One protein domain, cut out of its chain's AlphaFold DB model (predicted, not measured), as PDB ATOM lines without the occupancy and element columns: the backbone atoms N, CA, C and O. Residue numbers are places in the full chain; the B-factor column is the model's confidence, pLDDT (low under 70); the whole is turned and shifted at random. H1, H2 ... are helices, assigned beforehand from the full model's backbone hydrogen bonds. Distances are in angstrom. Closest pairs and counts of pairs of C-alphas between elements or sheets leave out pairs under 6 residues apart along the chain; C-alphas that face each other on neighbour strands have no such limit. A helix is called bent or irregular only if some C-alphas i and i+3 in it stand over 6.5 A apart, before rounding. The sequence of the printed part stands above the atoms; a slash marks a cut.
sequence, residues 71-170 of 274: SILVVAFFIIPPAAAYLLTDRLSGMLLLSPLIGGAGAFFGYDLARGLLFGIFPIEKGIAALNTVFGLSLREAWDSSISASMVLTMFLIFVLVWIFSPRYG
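What this domain is: This is residues 71 to 170 of the 274 residues of the protein "Metal ABC transporter permease" of Chloroflexi bacterium (UniProt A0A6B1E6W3). Two helices, the bent H1 and H4, lie side by side as one layer and run the same way, and the longest helix, H2, crosses over one side of that pair. The short helix H3 sits away from these three at one end of the long axis, joined to them through residues 115 to 123 and 136 to 146. The printed part has 100 residues with four named helices, in the order H1, H2, H3, H4, and no named strand; the class is all helix. It is loose, with a radius of gyration of the C-alphas of 15.9 A, and elongated, spanning 50 by 29 by 21 A.

Where its parts are: H1, residues 71 to 88, begins with C-alpha 71 at (-45.820, -29.810, 0.846). By its hydrogen bonds it was assigned as one helix, but it is bent: C-alphas 78 and 81 are 7.0 A apart, and its arms are H1a, residues 71 to 78, and H1b, residues 81 to 88. H2, residues 92 to 114, is 32.4 A long; it is neither bent nor irregular, but only just, with C-alphas 97 and 100 6.2 A apart. H3, residues 124 to 135, is 16.4 A long. H4, residues 147 to 165, is 26.9 A long and ends with C-alpha 165 at (-23.722, -47.133, 10.035).

How they stand to each other: H1a touches H4 with residues 148 to 152 of H4 alone, at a shallow tilt of 26 degrees; the closest C-alphas, of Leu 73 and Ser 148, are 6.1 A apart. H1b touches H4 at 14 degrees, the same way, closest at Ala 84 and Phe 159, whose C-alphas are 5.3 A apart. H2 touches H1b at a steep tilt of 59 degrees, opposite ways, with the C-alphas of Pro 81 and Ser 99 4.8 A apart. H2 touches H4 at a steep tilt of 50 degrees, and their closest C-alphas, of Gly 110 and Met 151, are 3.8 A apart. H3 touches no helix; H2 and H3 are only just apart, closest at 8.2 A. Every O i to N i+4 pair is within hydrogen-bond range in H1a, H1b, H3 and H4, and 18 of 19 in H2.

The domain as a whole: The C-alphas farthest apart, of Ser 93 and Gly 136, are 51.8 A apart. The printed part has no cut. The link from H3 to H4, 11 residues, is long. The mean pLDDT of the printed part is 92.7, and no printed residue is under 70.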
ATOM      1  N   SER A  71     -46.833 -30.665   0.210       90.12
ATOM      2  CA  SER A  71     -45.820 -29.810   0.846       90.12
ATOM      3  C   SER A  71     -44.917 -30.534   1.849       90.12
ATOM      4  O   SER A  71     -43.700 -30.360   1.818       90.12
ATOM      5  N   ILE A  72     -45.490 -31.382   2.708       92.12
ATOM      6  CA  ILE A  72     -44.750 -32.113   3.751       92.12
ATOM      7  C   ILE A  72     -43.684 -33.018   3.127       92.12
ATOM      8  O   ILE A  72     -42.536 -33.034   3.571       92.12
ATOM      9  N   LEU A  73     -44.052 -33.761   2.083       94.00
ATOM     10  CA  LEU A  73     -43.147 -34.709   1.446       94.00
ATOM     11  C   LEU A  73     -42.040 -33.983   0.667       94.00
ATOM     12  O   LEU A  73     -40.887 -34.397   0.730       94.00
ATOM     13  N   VAL A  74     -42.340 -32.846   0.030       95.06
ATOM     14  CA  VAL A  74     -41.307 -32.010  -0.606       95.06
ATOM     15  C   VAL A  74     -40.284 -31.498   0.412       95.06
ATOM     16  O   VAL A  74     -39.083 -31.629   0.180       95.06
ATOM     17  N   VAL A  75     -40.726 -31.002   1.573       94.81
ATOM     18  CA  VAL A  75     -39.807 -30.583   2.647       94.81
ATOM     19  C   VAL A  75     -38.962 -31.764   3.139       94.81
ATOM     20  O   VAL A  75     -37.751 -31.625   3.316       94.81
ATOM     21  N   ALA A  76     -39.556 -32.950   3.291       96.44
ATOM     22  CA  ALA A  76     -38.818 -34.154   3.666       96.44
ATOM     23  C   ALA A  76     -37.733 -34.521   2.635       96.44
ATOM     24  O   ALA A  76     -36.612 -34.854   3.025       96.44
ATOM     25  N   PHE A  77     -38.020 -34.407   1.332       95.56
ATOM     26  CA  PHE A  77     -37.049 -34.633   0.251       95.56
ATOM     27  C   PHE A  77     -35.927 -33.595   0.197       95.56
ATOM     28  O   PHE A  77     -34.817 -33.932  -0.213       95.56
ATOM     29  N   PHE A  78     -36.170 -32.363   0.639       95.44
ATOM     30  CA  PHE A  78     -35.128 -31.337   0.718       95.44
ATOM     31  C   PHE A  78     -34.174 -31.526   1.895       95.44
ATOM     32  O   PHE A  78     -33.040 -31.059   1.838       95.44
ATOM     33  N   ILE A  79     -34.608 -32.217   2.950       96.06
ATOM     34  CA  ILE A  79     -33.821 -32.353   4.177       96.06
ATOM     35  C   ILE A  79     -33.183 -33.741   4.269       96.06
ATOM     36  O   ILE A  79     -31.965 -33.861   4.390       96.06
ATOM     37  N   ILE A  80     -33.987 -34.806   4.206       97.31
ATOM     38  CA  ILE A  80     -33.568 -36.142   4.645       97.31
ATOM     39  C   ILE A  80     -32.540 -36.789   3.695       97.31
ATOM     40  O   ILE A  80     -31.481 -37.198   4.177       97.31
ATOM     41  N   PRO A  81     -32.763 -36.879   2.366       97.00
ATOM     42  CA  PRO A  81     -31.799 -37.505   1.465       97.00
ATOM     43  C   PRO A  81     -30.459 -36.756   1.369       97.00
ATOM     44  O   PRO A  81     -29.424 -37.420   1.431       97.00
ATOM     45  N   PRO A  82     -30.410 -35.406   1.260       95.94
ATOM     46  CA  PRO A  82     -29.150 -34.667   1.340       95.94
ATOM     47  C   PRO A  82     -28.416 -34.876   2.667       95.94
ATOM     48  O   PRO A  82     -27.207 -35.113   2.655       95.94
ATOM     49  N   ALA A  83     -29.125 -34.864   3.802       95.56
ATOM     50  CA  ALA A  83     -28.518 -35.116   5.108       95.56
ATOM     51  C   ALA A  83     -27.971 -36.551   5.224       95.56
ATOM     52  O   ALA A  83     -26.865 -36.754   5.723       95.56
ATOM     53  N   ALA A  84     -28.692 -37.549   4.707       96.19
ATOM     54  CA  ALA A  84     -28.212 -38.928   4.645       96.19
ATOM     55  C   ALA A  84     -26.970 -39.055   3.743       96.19
ATOM     56  O   ALA A  84     -25.980 -39.669   4.134       96.19
ATOM     57  N   ALA A  85     -26.975 -38.427   2.564       96.06
ATOM     58  CA  ALA A  85     -25.825 -38.418   1.662       96.06
ATOM     59  C   ALA A  85     -24.591 -37.755   2.301       96.06
ATOM     60  O   ALA A  85     -23.482 -38.274   2.162       96.06
ATOM     61  N   TYR A  86     -24.785 -36.667   3.056       93.25
ATOM     62  CA  TYR A  86     -23.728 -35.991   3.816       93.25
ATOM     63  C   TYR A  86     -23.057 -36.915   4.841       93.25
ATOM     64  O   TYR A  86     -21.843 -36.872   5.028       93.25
ATOM     65  N   LEU A  87     -23.819 -37.807   5.478       93.06
ATOM     66  CA  LEU A  87     -23.273 -38.775   6.436       93.06
ATOM     67  C   LEU A  87     -22.460 -39.898   5.771       93.06
ATOM     68  O   LEU A  87     -21.690 -40.575   6.458       93.06
ATOM     69  N   LEU A  88     -22.628 -40.118   4.465       91.88
ATOM     70  CA  LEU A  88     -21.969 -41.196   3.724       91.88
ATOM     71  C   LEU A  88     -20.708 -40.745   2.981       91.88
ATOM     72  O   LEU A  88     -19.815 -41.567   2.771       91.88
ATOM     73  N   THR A  89     -20.612 -39.480   2.563       92.44
ATOM     74  CA  THR A  89     -19.474 -38.999   1.770       92.44
ATOM     75  C   THR A  89     -19.123 -37.540   2.044       92.44
ATOM     76  O   THR A  89     -19.997 -36.697   2.204       92.44
ATOM     77  N   ASP A  90     -17.823 -37.236   2.020       88.81
ATOM     78  CA  ASP A  90     -17.291 -35.873   2.166       88.81
ATOM     79  C   ASP A  90     -17.087 -35.164   0.808       88.81
ATOM     80  O   ASP A  90     -16.599 -34.035   0.747       88.81
ATOM     81  N   ARG A  91     -17.380 -35.833  -0.319       92.25
ATOM     82  CA  ARG A  91     -17.170 -35.281  -1.669       92.25
ATOM     83  C   ARG A  91     -18.481 -34.763  -2.250       92.25
ATOM     84  O   ARG A  91     -19.378 -35.562  -2.497       92.25
ATOM     85  N   LEU A  92     -18.536 -33.475  -2.609       92.00
ATOM     86  CA  LEU A  92     -19.732 -32.834  -3.185       92.00
ATOM     87  C   LEU A  92     -20.340 -33.612  -4.367       92.00
ATOM     88  O   LEU A  92     -21.549 -33.804  -4.413       92.00
ATOM     89  N   SER A  93     -19.525 -34.101  -5.311       93.19
ATOM     90  CA  SER A  93     -20.023 -34.916  -6.434       93.19
ATOM     91  C   SER A  93     -20.705 -36.206  -5.972       93.19
ATOM     92  O   SER A  93     -21.747 -36.575  -6.505       93.19
ATOM     93  N   GLY A  94     -20.144 -36.871  -4.959       94.25
ATOM     94  CA  GLY A  94     -20.756 -38.048  -4.349       94.25
ATOM     95  C   GLY A  94     -22.085 -37.711  -3.679       94.25
ATOM     96  O   GLY A  94     -23.038 -38.469  -3.814       94.25
ATOM     97  N   MET A  95     -22.181 -36.556  -3.016       94.81
ATOM     98  CA  MET A  95     -23.413 -36.115  -2.353       94.81
ATOM     99  C   MET A  95     -24.535 -35.837  -3.359       94.81
ATOM    100  O   MET A  95     -25.665 -36.264  -3.137       94.81
ATOM    101  N   LEU A  96     -24.212 -35.184  -4.485       95.25
ATOM    102  CA  LEU A  96     -25.168 -34.884  -5.559       95.25
ATOM    103  C   LEU A  96     -25.730 -36.142  -6.234       95.25
ATOM    104  O   LEU A  96     -26.855 -36.108  -6.717       95.25
ATOM    105  N   LEU A  97     -24.974 -37.245  -6.256       96.31
ATOM    106  CA  LEU A  97     -25.450 -38.530  -6.777       96.31
ATOM    107  C   LEU A  97     -26.190 -39.346  -5.714       96.31
ATOM    108  O   LEU A  97     -27.252 -39.897  -5.986       96.31
ATOM    109  N   LEU A  98     -25.660 -39.422  -4.491       96.81
ATOM    110  CA  LEU A  98     -26.257 -40.228  -3.425       96.81
ATOM    111  C   LEU A  98     -27.601 -39.673  -2.954       96.81
ATOM    112  O   LEU A  98     -28.498 -40.454  -2.661       96.81
ATOM    113  N   SER A  99     -27.765 -38.350  -2.894       97.00
ATOM    114  CA  SER A  99     -29.004 -37.723  -2.420       97.00
ATOM    115  C   SER A  99     -30.250 -38.154  -3.221       97.00
ATOM    116  O   SER A  99     -31.165 -38.715  -2.610       97.00
ATOM    117  N   PRO A 100     -30.307 -38.007  -4.562       96.88
ATOM    118  CA  PRO A 100     -31.459 -38.466  -5.338       96.88
ATOM    119  C   PRO A 100     -31.620 -39.992  -5.332       96.88
ATOM    120  O   PRO A 100     -32.749 -40.467  -5.392       96.88
ATOM    121  N   LEU A 101     -30.539 -40.774  -5.200       97.44
ATOM    122  CA  LEU A 101     -30.636 -42.236  -5.069       97.44
ATOM    123  C   LEU A 101     -31.299 -42.654  -3.752       97.44
ATOM    124  O   LEU A 101     -32.183 -43.507  -3.748       97.44
ATOM    125  N   ILE A 102     -30.907 -42.030  -2.639       97.44
ATOM    126  CA  ILE A 102     -31.518 -42.256  -1.324       97.44
ATOM    127  C   ILE A 102     -32.983 -41.813  -1.344       97.44
ATOM    128  O   ILE A 102     -33.846 -42.530  -0.841       97.44
ATOM    129  N   GLY A 103     -33.275 -40.665  -1.960       97.19
ATOM    130  CA  GLY A 103     -34.643 -40.192  -2.149       97.19
ATOM    131  C   GLY A 103     -35.483 -41.172  -2.974       97.19
ATOM    132  O   GLY A 103     -36.569 -41.558  -2.549       97.19
ATOM    133  N   GLY A 104     -34.961 -41.640  -4.109       96.88
ATOM    134  CA  GLY A 104     -35.626 -42.629  -4.960       96.88
ATOM    135  C   GLY A 104     -35.885 -43.953  -4.238       96.88
ATOM    136  O   GLY A 104     -36.987 -44.488  -4.324       96.88
ATOM    137  N   ALA A 105     -34.917 -44.441  -3.457       96.50
ATOM    138  CA  ALA A 105     -35.103 -45.614  -2.605       96.50
ATOM    139  C   ALA A 105     -36.190 -45.377  -1.541       96.50
ATOM    140  O   ALA A 105     -37.041 -46.237  -1.327       96.50
ATOM    141  N   GLY A 106     -36.204 -44.198  -0.914       96.62
ATOM    142  CA  GLY A 106     -37.238 -43.796   0.040       96.62
ATOM    143  C   GLY A 106     -38.639 -43.748  -0.572       96.62
ATOM    144  O   GLY A 106     -39.586 -44.237   0.041       96.62
ATOM    145  N   ALA A 107     -38.766 -43.236  -1.799       95.50
ATOM    146  CA  ALA A 107     -40.023 -43.232  -2.543       95.50
ATOM    147  C   ALA A 107     -40.489 -44.658  -2.880       95.50
ATOM    148  O   ALA A 107     -41.642 -45.001  -2.631       95.50
ATOM    149  N   PHE A 108     -39.588 -45.497  -3.399       95.75
ATOM    150  CA  PHE A 108     -39.889 -46.877  -3.782       95.75
ATOM    151  C   PHE A 108     -40.339 -47.719  -2.579       95.75
ATOM    152  O   PHE A 108     -41.457 -48.231  -2.552       95.75
ATOM    153  N   PHE A 109     -39.511 -47.793  -1.535       95.56
ATOM    154  CA  PHE A 109     -39.828 -48.575  -0.339       95.56
ATOM    155  C   PHE A 109     -40.955 -47.950   0.498       95.56
ATOM    156  O   PHE A 109     -41.679 -48.656   1.193       95.56
ATOM    157  N   GLY A 110     -41.134 -46.629   0.437       95.56
ATOM    158  CA  GLY A 110     -42.260 -45.936   1.057       95.56
ATOM    159  C   GLY A 110     -43.591 -46.242   0.385       95.56
ATOM    160  O   GLY A 110     -44.591 -46.442   1.070       95.56
ATOM    161  N   TYR A 111     -43.602 -46.335  -0.944       94.81
ATOM    162  CA  TYR A 111     -44.773 -46.780  -1.688       94.81
ATOM    163  C   TYR A 111     -45.109 -48.245  -1.386       94.81
ATOM    164  O   TYR A 111     -46.273 -48.563  -1.162       94.81
ATOM    165  N   ASP A 112     -44.110 -49.126  -1.293       94.31
ATOM    166  CA  ASP A 112     -44.315 -50.510  -0.842       94.31
ATOM    167  C   ASP A 112     -44.962 -50.570   0.543       94.31
ATOM    168  O   ASP A 112     -45.960 -51.272   0.731       94.31
ATOM    169  N   LEU A 113     -44.449 -49.771   1.484       94.62
ATOM    170  CA  LEU A 113     -44.997 -49.690   2.832       94.62
ATOM    171  C   LEU A 113     -46.439 -49.173   2.829       94.62
ATOM    172  O   LEU A 113     -47.272 -49.706   3.555       94.62
ATOM    173  N   ALA A 114     -46.767 -48.189   1.990       94.25
ATOM    174  CA  ALA A 114     -48.136 -47.692   1.855       94.25
ATOM    175  C   ALA A 114     -49.109 -48.791   1.395       94.25
ATOM    176  O   ALA A 114     -50.238 -48.852   1.869       94.25
ATOM    177  N   ARG A 115     -48.651 -49.711   0.534       93.19
ATOM    178  CA  ARG A 115     -49.423 -50.877   0.070       93.19
ATOM    179  C   ARG A 115     -49.503 -52.020   1.092       93.19
ATOM    180  O   ARG A 115     -50.037 -53.076   0.768       93.19
ATOM    181  N   GLY A 116     -48.938 -51.850   2.287       92.12
ATOM    182  CA  GLY A 116     -48.915 -52.876   3.330       92.12
ATOM    183  C   GLY A 116     -47.823 -53.928   3.156       92.12
ATOM    184  O   GLY A 116     -47.904 -54.984   3.779       92.12
ATOM    185  N   LEU A 117     -46.790 -53.662   2.349       91.25
ATOM    186  CA  LEU A 117     -45.638 -54.547   2.173       91.25
ATOM    187  C   LEU A 117     -44.365 -53.901   2.730       91.25
ATOM    188  O   LEU A 117     -43.929 -52.845   2.285       91.25
ATOM    189  N   LEU A 118     -43.705 -54.570   3.669       88.00
ATOM    190  CA  LEU A 118     -42.404 -54.150   4.169       88.00
ATOM    191  C   LEU A 118     -41.300 -54.660   3.231       88.00
ATOM    192  O   LEU A 118     -41.101 -55.872   3.094       88.00
ATOM    193  N   PHE A 119     -40.597 -53.724   2.581       83.75
ATOM    194  CA  PHE A 119     -39.496 -53.978   1.636       83.75
ATOM    195  C   PHE A 119     -39.824 -54.997   0.531       83.75
ATOM    196  O   PHE A 119     -38.966 -55.778   0.131       83.75
ATOM    197  N   GLY A 120     -41.074 -55.039   0.070       82.19
ATOM    198  CA  GLY A 120     -41.487 -55.958  -0.991       82.19
ATOM    199  C   GLY A 120     -41.682 -57.422  -0.559       82.19
ATOM    200  O   GLY A 120     -42.095 -58.236  -1.380       82.19
ATOM    201  N   ILE A 121     -41.395 -57.776   0.700       86.75
ATOM    202  CA  ILE A 121     -41.295 -59.181   1.137       86.75
ATOM    203  C   ILE A 121     -42.361 -59.527   2.178       86.75
ATOM    204  O   ILE A 121     -43.006 -60.569   2.081       86.75
ATOM    205  N   PHE A 122     -42.540 -58.679   3.191       89.56
ATOM    206  CA  PHE A 122     -43.315 -59.038   4.378       89.56
ATOM    207  C   PHE A 122     -44.627 -58.241   4.465       89.56
ATOM    208  O   PHE A 122     -44.573 -57.026   4.653       89.56
ATOM    209  N   PRO A 123     -45.808 -58.883   4.356       92.50
ATOM    210  CA  PRO A 123     -47.085 -58.195   4.525       92.50
ATOM    211  C   PRO A 123     -47.282 -57.727   5.970       92.50
ATOM    212  O   PRO A 123     -47.215 -58.533   6.900       92.50
ATOM    213  N   ILE A 124     -47.569 -56.440   6.158       91.56
ATOM    214  CA  ILE A 124     -47.758 -55.826   7.477       91.56
ATOM    215  C   ILE A 124     -48.937 -56.460   8.221       91.56
ATOM    216  O   ILE A 124     -48.824 -56.736   9.412       91.56
ATOM    217  N   GLU A 125     -50.019 -56.784   7.512       91.62
ATOM    218  CA  GLU A 125     -51.215 -57.417   8.089       91.62
ATOM    219  C   GLU A 125     -50.876 -58.741   8.784       91.62
ATOM    220  O   GLU A 125     -51.320 -58.994   9.900       91.62
ATOM    221  N   LYS A 126     -49.991 -59.552   8.181       91.38
ATOM    222  CA  LYS A 126     -49.518 -60.806   8.791       91.38
ATOM    223  C   LYS A 126     -48.717 -60.553  10.065       91.38
ATOM    224  O   LYS A 126     -48.803 -61.339  11.005       91.38
ATOM    225  N   GLY A 127     -47.940 -59.472  10.099       90.94
ATOM    226  CA  GLY A 127     -47.221 -59.047  11.298       90.94
ATOM    227  C   GLY A 127     -48.167 -58.639  12.424       90.94
ATOM    228  O   GLY A 127     -47.990 -59.090  13.553       90.94
ATOM    229  N   ILE A 128     -49.192 -57.839  12.118       91.81
ATOM    230  CA  ILE A 128     -50.194 -57.407  13.103       91.81
ATOM    231  C   ILE A 128     -51.001 -58.609  13.610       91.81
ATOM    232  O   ILE A 128     -51.144 -58.772  14.820       91.81
ATOM    233  N   ALA A 129     -51.442 -59.496  12.716       93.00
ATOM    234  CA  ALA A 129     -52.150 -60.720  13.084       93.00
ATOM    235  C   ALA A 129     -51.306 -61.612  14.013       93.00
ATOM    236  O   ALA A 129     -51.807 -62.115  15.017       93.00
ATOM    237  N   ALA A 130     -50.006 -61.763  13.740       93.25
ATOM    238  CA  ALA A 130     -49.101 -62.502  14.622       93.25
ATOM    239  C   ALA A 130     -48.955 -61.845  16.007       93.25
ATOM    240  O   ALA A 130     -48.867 -62.539  17.016       93.25
ATOM    241  N   LEU A 131     -48.946 -60.512  16.088       93.62
ATOM    242  CA  LEU A 131     -48.918 -59.811  17.374       93.62
ATOM    243  C   LEU A 131     -50.222 -60.002  18.158       93.62
ATOM    244  O   LEU A 131     -50.169 -60.249  19.363       93.62
ATOM    245  N   ASN A 132     -51.370 -59.933  17.482       95.06
ATOM    246  CA  ASN A 132     -52.677 -60.194  18.083       95.06
ATOM    247  C   ASN A 132     -52.738 -61.603  18.687       95.06
ATOM    248  O   ASN A 132     -53.165 -61.763  19.827       95.06
ATOM    249  N   THR A 133     -52.245 -62.617  17.969       94.62
ATOM    250  CA  THR A 133     -52.260 -64.006  18.453       94.62
ATOM    251  C   THR A 133     -51.254 -64.270  19.571       94.62
ATOM    252  O   THR A 133     -51.583 -64.985  20.514       94.62
ATOM    253  N   VAL A 134     -50.045 -63.701  19.502       95.75
ATOM    254  CA  VAL A 134     -48.986 -63.937  20.502       95.75
ATOM    255  C   VAL A 134     -49.253 -63.194  21.808       95.75
ATOM    256  O   VAL A 134     -49.031 -63.743  22.885       95.75
ATOM    257  N   PHE A 135     -49.705 -61.943  21.723       95.56
ATOM    258  CA  PHE A 135     -49.840 -61.059  22.882       95.56
ATOM    259  C   PHE A 135     -51.296 -60.832  23.309       95.56
ATOM    260  O   PHE A 135     -51.533 -60.103  24.269       95.56
ATOM    261  N   GLY A 136     -52.268 -61.435  22.617       91.88
ATOM    262  CA  GLY A 136     -53.693 -61.227  22.890       91.88
ATOM    263  C   GLY A 136     -54.146 -59.792  22.615       91.88
ATOM    264  O   GLY A 136     -55.031 -59.283  23.298       91.88
ATOM    265  N   LEU A 137     -53.496 -59.112  21.666       92.25
ATOM    266  CA  LEU A 137     -53.833 -57.741  21.292       92.25
ATOM    267  C   LEU A 137     -55.043 -57.733  20.345       92.25
ATOM    268  O   LEU A 137     -55.242 -58.658  19.562       92.25
ATOM    269  N   SER A 138     -55.839 -56.667  20.399       91.50
ATOM    270  CA  SER A 138     -57.032 -56.474  19.556       91.50
ATOM    271  C   SER A 138     -56.784 -55.416  18.476       91.50
ATOM    272  O   SER A 138     -57.609 -54.526  18.263       91.50
ATOM    273  N   LEU A 139     -55.603 -55.431  17.851       91.38
ATOM    274  CA  LEU A 139     -55.226 -54.415  16.867       91.38
ATOM    275  C   LEU A 139     -55.967 -54.632  15.547       91.38
ATOM    276  O   LEU A 139     -56.195 -55.765  15.125       91.38
ATOM    277  N   ARG A 140     -56.289 -53.533  14.855       90.69
ATOM    278  CA  ARG A 140     -56.842 -53.588  13.499       90.69
ATOM    279  C   ARG A 140     -55.775 -54.103  12.533       90.69
ATOM    280  O   ARG A 140     -54.742 -53.467  12.365       90.69
ATOM    281  N   GLU A 141     -56.057 -55.228  11.886       88.00
ATOM    282  CA  GLU A 141     -55.114 -55.893  10.976       88.00
ATOM    283  C   GLU A 141     -55.015 -55.213   9.612       88.00
ATOM    284  O   GLU A 141     -53.952 -55.225   9.000       88.00
ATOM    285  N   ALA A 142     -56.102 -54.581   9.162       87.44
ATOM    286  CA  ALA A 142     -56.131 -53.865   7.895       87.44
ATOM    287  C   ALA A 142     -55.181 -52.661   7.932       87.44
ATOM    288  O   ALA A 142     -55.376 -51.717   8.712       87.44
ATOM    289  N   TRP A 143     -54.183 -52.700   7.053       90.06
ATOM    290  CA  TRP A 143     -53.209 -51.633   6.892       90.06
ATOM    291  C   TRP A 143     -53.728 -50.591   5.905       90.06
ATOM    292  O   TRP A 143     -53.858 -50.855   4.714       90.06
ATOM    293  N   ASP A 144     -54.016 -49.397   6.408       88.62
ATOM    294  CA  ASP A 144     -54.373 -48.245   5.589       88.62
ATOM    295  C   ASP A 144     -53.473 -47.086   6.012       88.62
ATOM    296  O   ASP A 144     -53.509 -46.639   7.162       88.62
ATOM    297  N   SER A 145     -52.585 -46.671   5.113       90.12
ATOM    298  CA  SER A 145     -51.603 -45.630   5.378       90.12
ATOM    299  C   SER A 145     -51.504 -44.688   4.192       90.12
ATOM    300  O   SER A 145     -51.548 -45.092   3.029       90.12
ATOM    301  N   SER A 146     -51.298 -43.407   4.488       92.81
ATOM    302  CA  SER A 146     -51.026 -42.409   3.462       92.81
ATOM    303  C   SER A 146     -49.708 -42.722   2.742       92.81
ATOM    304  O   SER A 146     -48.678 -42.983   3.375       92.81
ATOM    305  N   ILE A 147     -49.724 -42.634   1.407       92.19
ATOM    306  CA  ILE A 147     -48.533 -42.805   0.561       92.19
ATOM    307  C   ILE A 147     -47.442 -41.816   0.979       92.19
ATOM    308  O   ILE A 147     -46.289 -42.206   1.159       92.19
ATOM    309  N   SER A 148     -47.806 -40.550   1.197       92.38
ATOM    310  CA  SER A 148     -46.839 -39.518   1.569       92.38
ATOM    311  C   SER A 148     -46.246 -39.767   2.954       92.38
ATOM    312  O   SER A 148     -45.029 -39.694   3.116       92.38
ATOM    313  N   ALA A 149     -47.069 -40.146   3.935       92.62
ATOM    314  CA  ALA A 149     -46.599 -40.474   5.282       92.62
ATOM    315  C   ALA A 149     -45.655 -41.687   5.279       92.62
ATOM    316  O   ALA A 149     -44.609 -41.660   5.927       92.62
ATOM    317  N   SER A 150     -45.984 -42.716   4.496       94.88
ATOM    318  CA  SER A 150     -45.161 -43.921   4.359       94.88
ATOM    319  C   SER A 150     -43.810 -43.621   3.704       94.88
ATOM    320  O   SER A 150     -42.787 -44.128   4.158       94.88
ATOM    321  N   MET A 151     -43.765 -42.740   2.697       95.88
ATOM    322  CA  MET A 151     -42.506 -42.270   2.102       95.88
ATOM    323  C   MET A 151     -41.639 -41.496   3.097       95.88
ATOM    324  O   MET A 151     -40.450 -41.797   3.216       95.88
ATOM    325  N   VAL A 152     -42.216 -40.554   3.854       95.69
ATOM    326  CA  VAL A 152     -41.467 -39.808   4.884       95.69
ATOM    327  C   VAL A 152     -40.921 -40.754   5.954       95.69
ATOM    328  O   VAL A 152     -39.744 -40.660   6.304       95.69
ATOM    329  N   LEU A 153     -41.742 -41.687   6.444       95.44
ATOM    330  CA  LEU A 153     -41.332 -42.662   7.453       95.44
ATOM    331  C   LEU A 153     -40.177 -43.530   6.948       95.44
ATOM    332  O   LEU A 153     -39.169 -43.678   7.635       95.44
ATOM    333  N   THR A 154     -40.280 -44.054   5.729       95.69
ATOM    334  CA  THR A 154     -39.215 -44.858   5.132       95.69
ATOM    335  C   THR A 154     -37.934 -44.055   4.939       95.69
ATOM    336  O   THR A 154     -36.856 -44.538   5.277       95.69
ATOM    337  N   MET A 155     -38.019 -42.812   4.458       96.19
ATOM    338  CA  MET A 155     -36.850 -41.937   4.343       96.19
ATOM    339  C   MET A 155     -36.201 -41.666   5.702       96.19
ATOM    340  O   MET A 155     -34.975 -41.698   5.809       96.19
ATOM    341  N   PHE A 156     -37.001 -41.443   6.744       95.75
ATOM    342  CA  PHE A 156     -36.504 -41.275   8.106       95.75
ATOM    343  C   PHE A 156     -35.802 -42.541   8.617       95.75
ATOM    344  O   PHE A 156     -34.702 -42.452   9.160       95.75
ATOM    345  N   LEU A 157     -36.371 -43.726   8.380       95.56
ATOM    346  CA  LEU A 157     -35.737 -45.003   8.728       95.56
ATOM    347  C   LEU A 157     -34.419 -45.214   7.974       95.56
ATOM    348  O   LEU A 157     -33.425 -45.611   8.583       95.56
ATOM    349  N   ILE A 158     -34.380 -44.899   6.674       95.44
ATOM    350  CA  ILE A 158     -33.148 -44.937   5.877       95.44
ATOM    351  C   ILE A 158     -32.112 -43.974   6.462       95.44
ATOM    352  O   ILE A 158     -30.956 -44.355   6.616       95.44
ATOM    353  N   PHE A 159     -32.507 -42.755   6.834       95.81
ATOM    354  CA  PHE A 159     -31.610 -41.791   7.466       95.81
ATOM    355  C   PHE A 159     -31.061 -42.295   8.802       95.81
ATOM    356  O   PHE A 159     -29.856 -42.219   9.015       95.81
ATOM    357  N   VAL A 160     -31.902 -42.854   9.679       95.31
ATOM    358  CA  VAL A 160     -31.462 -43.436  10.959       95.31
ATOM    359  C   VAL A 160     -30.484 -44.584  10.722       95.31
ATOM    360  O   VAL A 160     -29.450 -44.660  11.383       95.31
ATOM    361  N   LEU A 161     -30.766 -45.449   9.748       93.88
ATOM    362  CA  LEU A 161     -29.884 -46.549   9.381       93.88
ATOM    363  C   LEU A 161     -28.536 -46.018   8.869       93.88
ATOM    364  O   LEU A 161     -27.484 -46.370   9.400       93.88
ATOM    365  N   VAL A 162     -28.558 -45.096   7.909       93.19
ATOM    366  CA  VAL A 162     -27.361 -44.416   7.399       93.19
ATOM    367  C   VAL A 162     -26.580 -43.738   8.524       93.19
ATOM    368  O   VAL A 162     -25.357 -43.848   8.571       93.19
ATOM    369  N   TRP A 163     -27.262 -43.084   9.461       91.94
ATOM    370  CA  TRP A 163     -26.639 -42.440  10.609       91.94
ATOM    371  C   TRP A 163     -25.960 -43.450  11.533       91.94
ATOM    372  O   TRP A 163     -24.794 -43.263  11.869       91.94
ATOM    373  N   ILE A 164     -26.610 -44.564  11.877       91.81
ATOM    374  CA  ILE A 164     -26.027 -45.619  12.723       91.81
ATOM    375  C   ILE A 164     -24.766 -46.217  12.086       91.81
ATOM    376  O   ILE A 164     -23.758 -46.414  12.780       91.81
ATOM    377  N   PHE A 165     -24.808 -46.486  10.778       89.31
ATOM    378  CA  PHE A 165     -23.722 -47.133  10.035       89.31
ATOM    379  C   PHE A 165     -22.697 -46.155   9.438       89.31
ATOM    380  O   PHE A 165     -21.692 -46.601   8.882       89.31
ATOM    381  N   SER A 166     -22.899 -44.839   9.568       88.94
ATOM    382  CA  SER A 166     -22.007 -43.829   8.990       88.94
ATOM    383  C   SER A 166     -20.557 -44.007   9.484       88.94
ATOM    384  O   SER A 166     -20.320 -44.056  10.697       88.94
ATOM    385  N   PRO A 167     -19.549 -44.037   8.585       77.00
ATOM    386  CA  PRO A 167     -18.154 -44.300   8.956       77.00
ATOM    387  C   PRO A 167     -17.518 -43.248   9.871       77.00
ATOM    388  O   PRO A 167     -16.560 -43.552  10.593       77.00
ATOM    389  N   ARG A 168     -17.981 -41.994   9.793       71.06
ATOM    390  CA  ARG A 168     -17.403 -40.849  10.519       71.06
ATOM    391  C   ARG A 168     -18.247 -40.424  11.711       71.06
ATOM    392  O   ARG A 168     -17.675 -40.191  12.773       71.06
ATOM    393  N   TYR A 169     -19.564 -40.367  11.539       72.56
ATOM    394  CA  TYR A 169     -20.490 -39.814  12.529       72.56
ATOM    395  C   TYR A 169     -21.336 -40.881  13.237       72.56
ATOM    396  O   TYR A 169     -22.053 -40.559  14.180       72.56
ATOM    397  N   GLY A 170     -21.261 -42.143  12.799       81.75
ATOM    398  CA  GLY A 170     -22.152 -43.189  13.281       81.75
ATOM    399  C   GLY A 170     -21.772 -43.794  14.626       81.75
ATOM    400  O   GLY A 170     -20.595 -43.937  14.980       81.75
TER     401      GLY A 170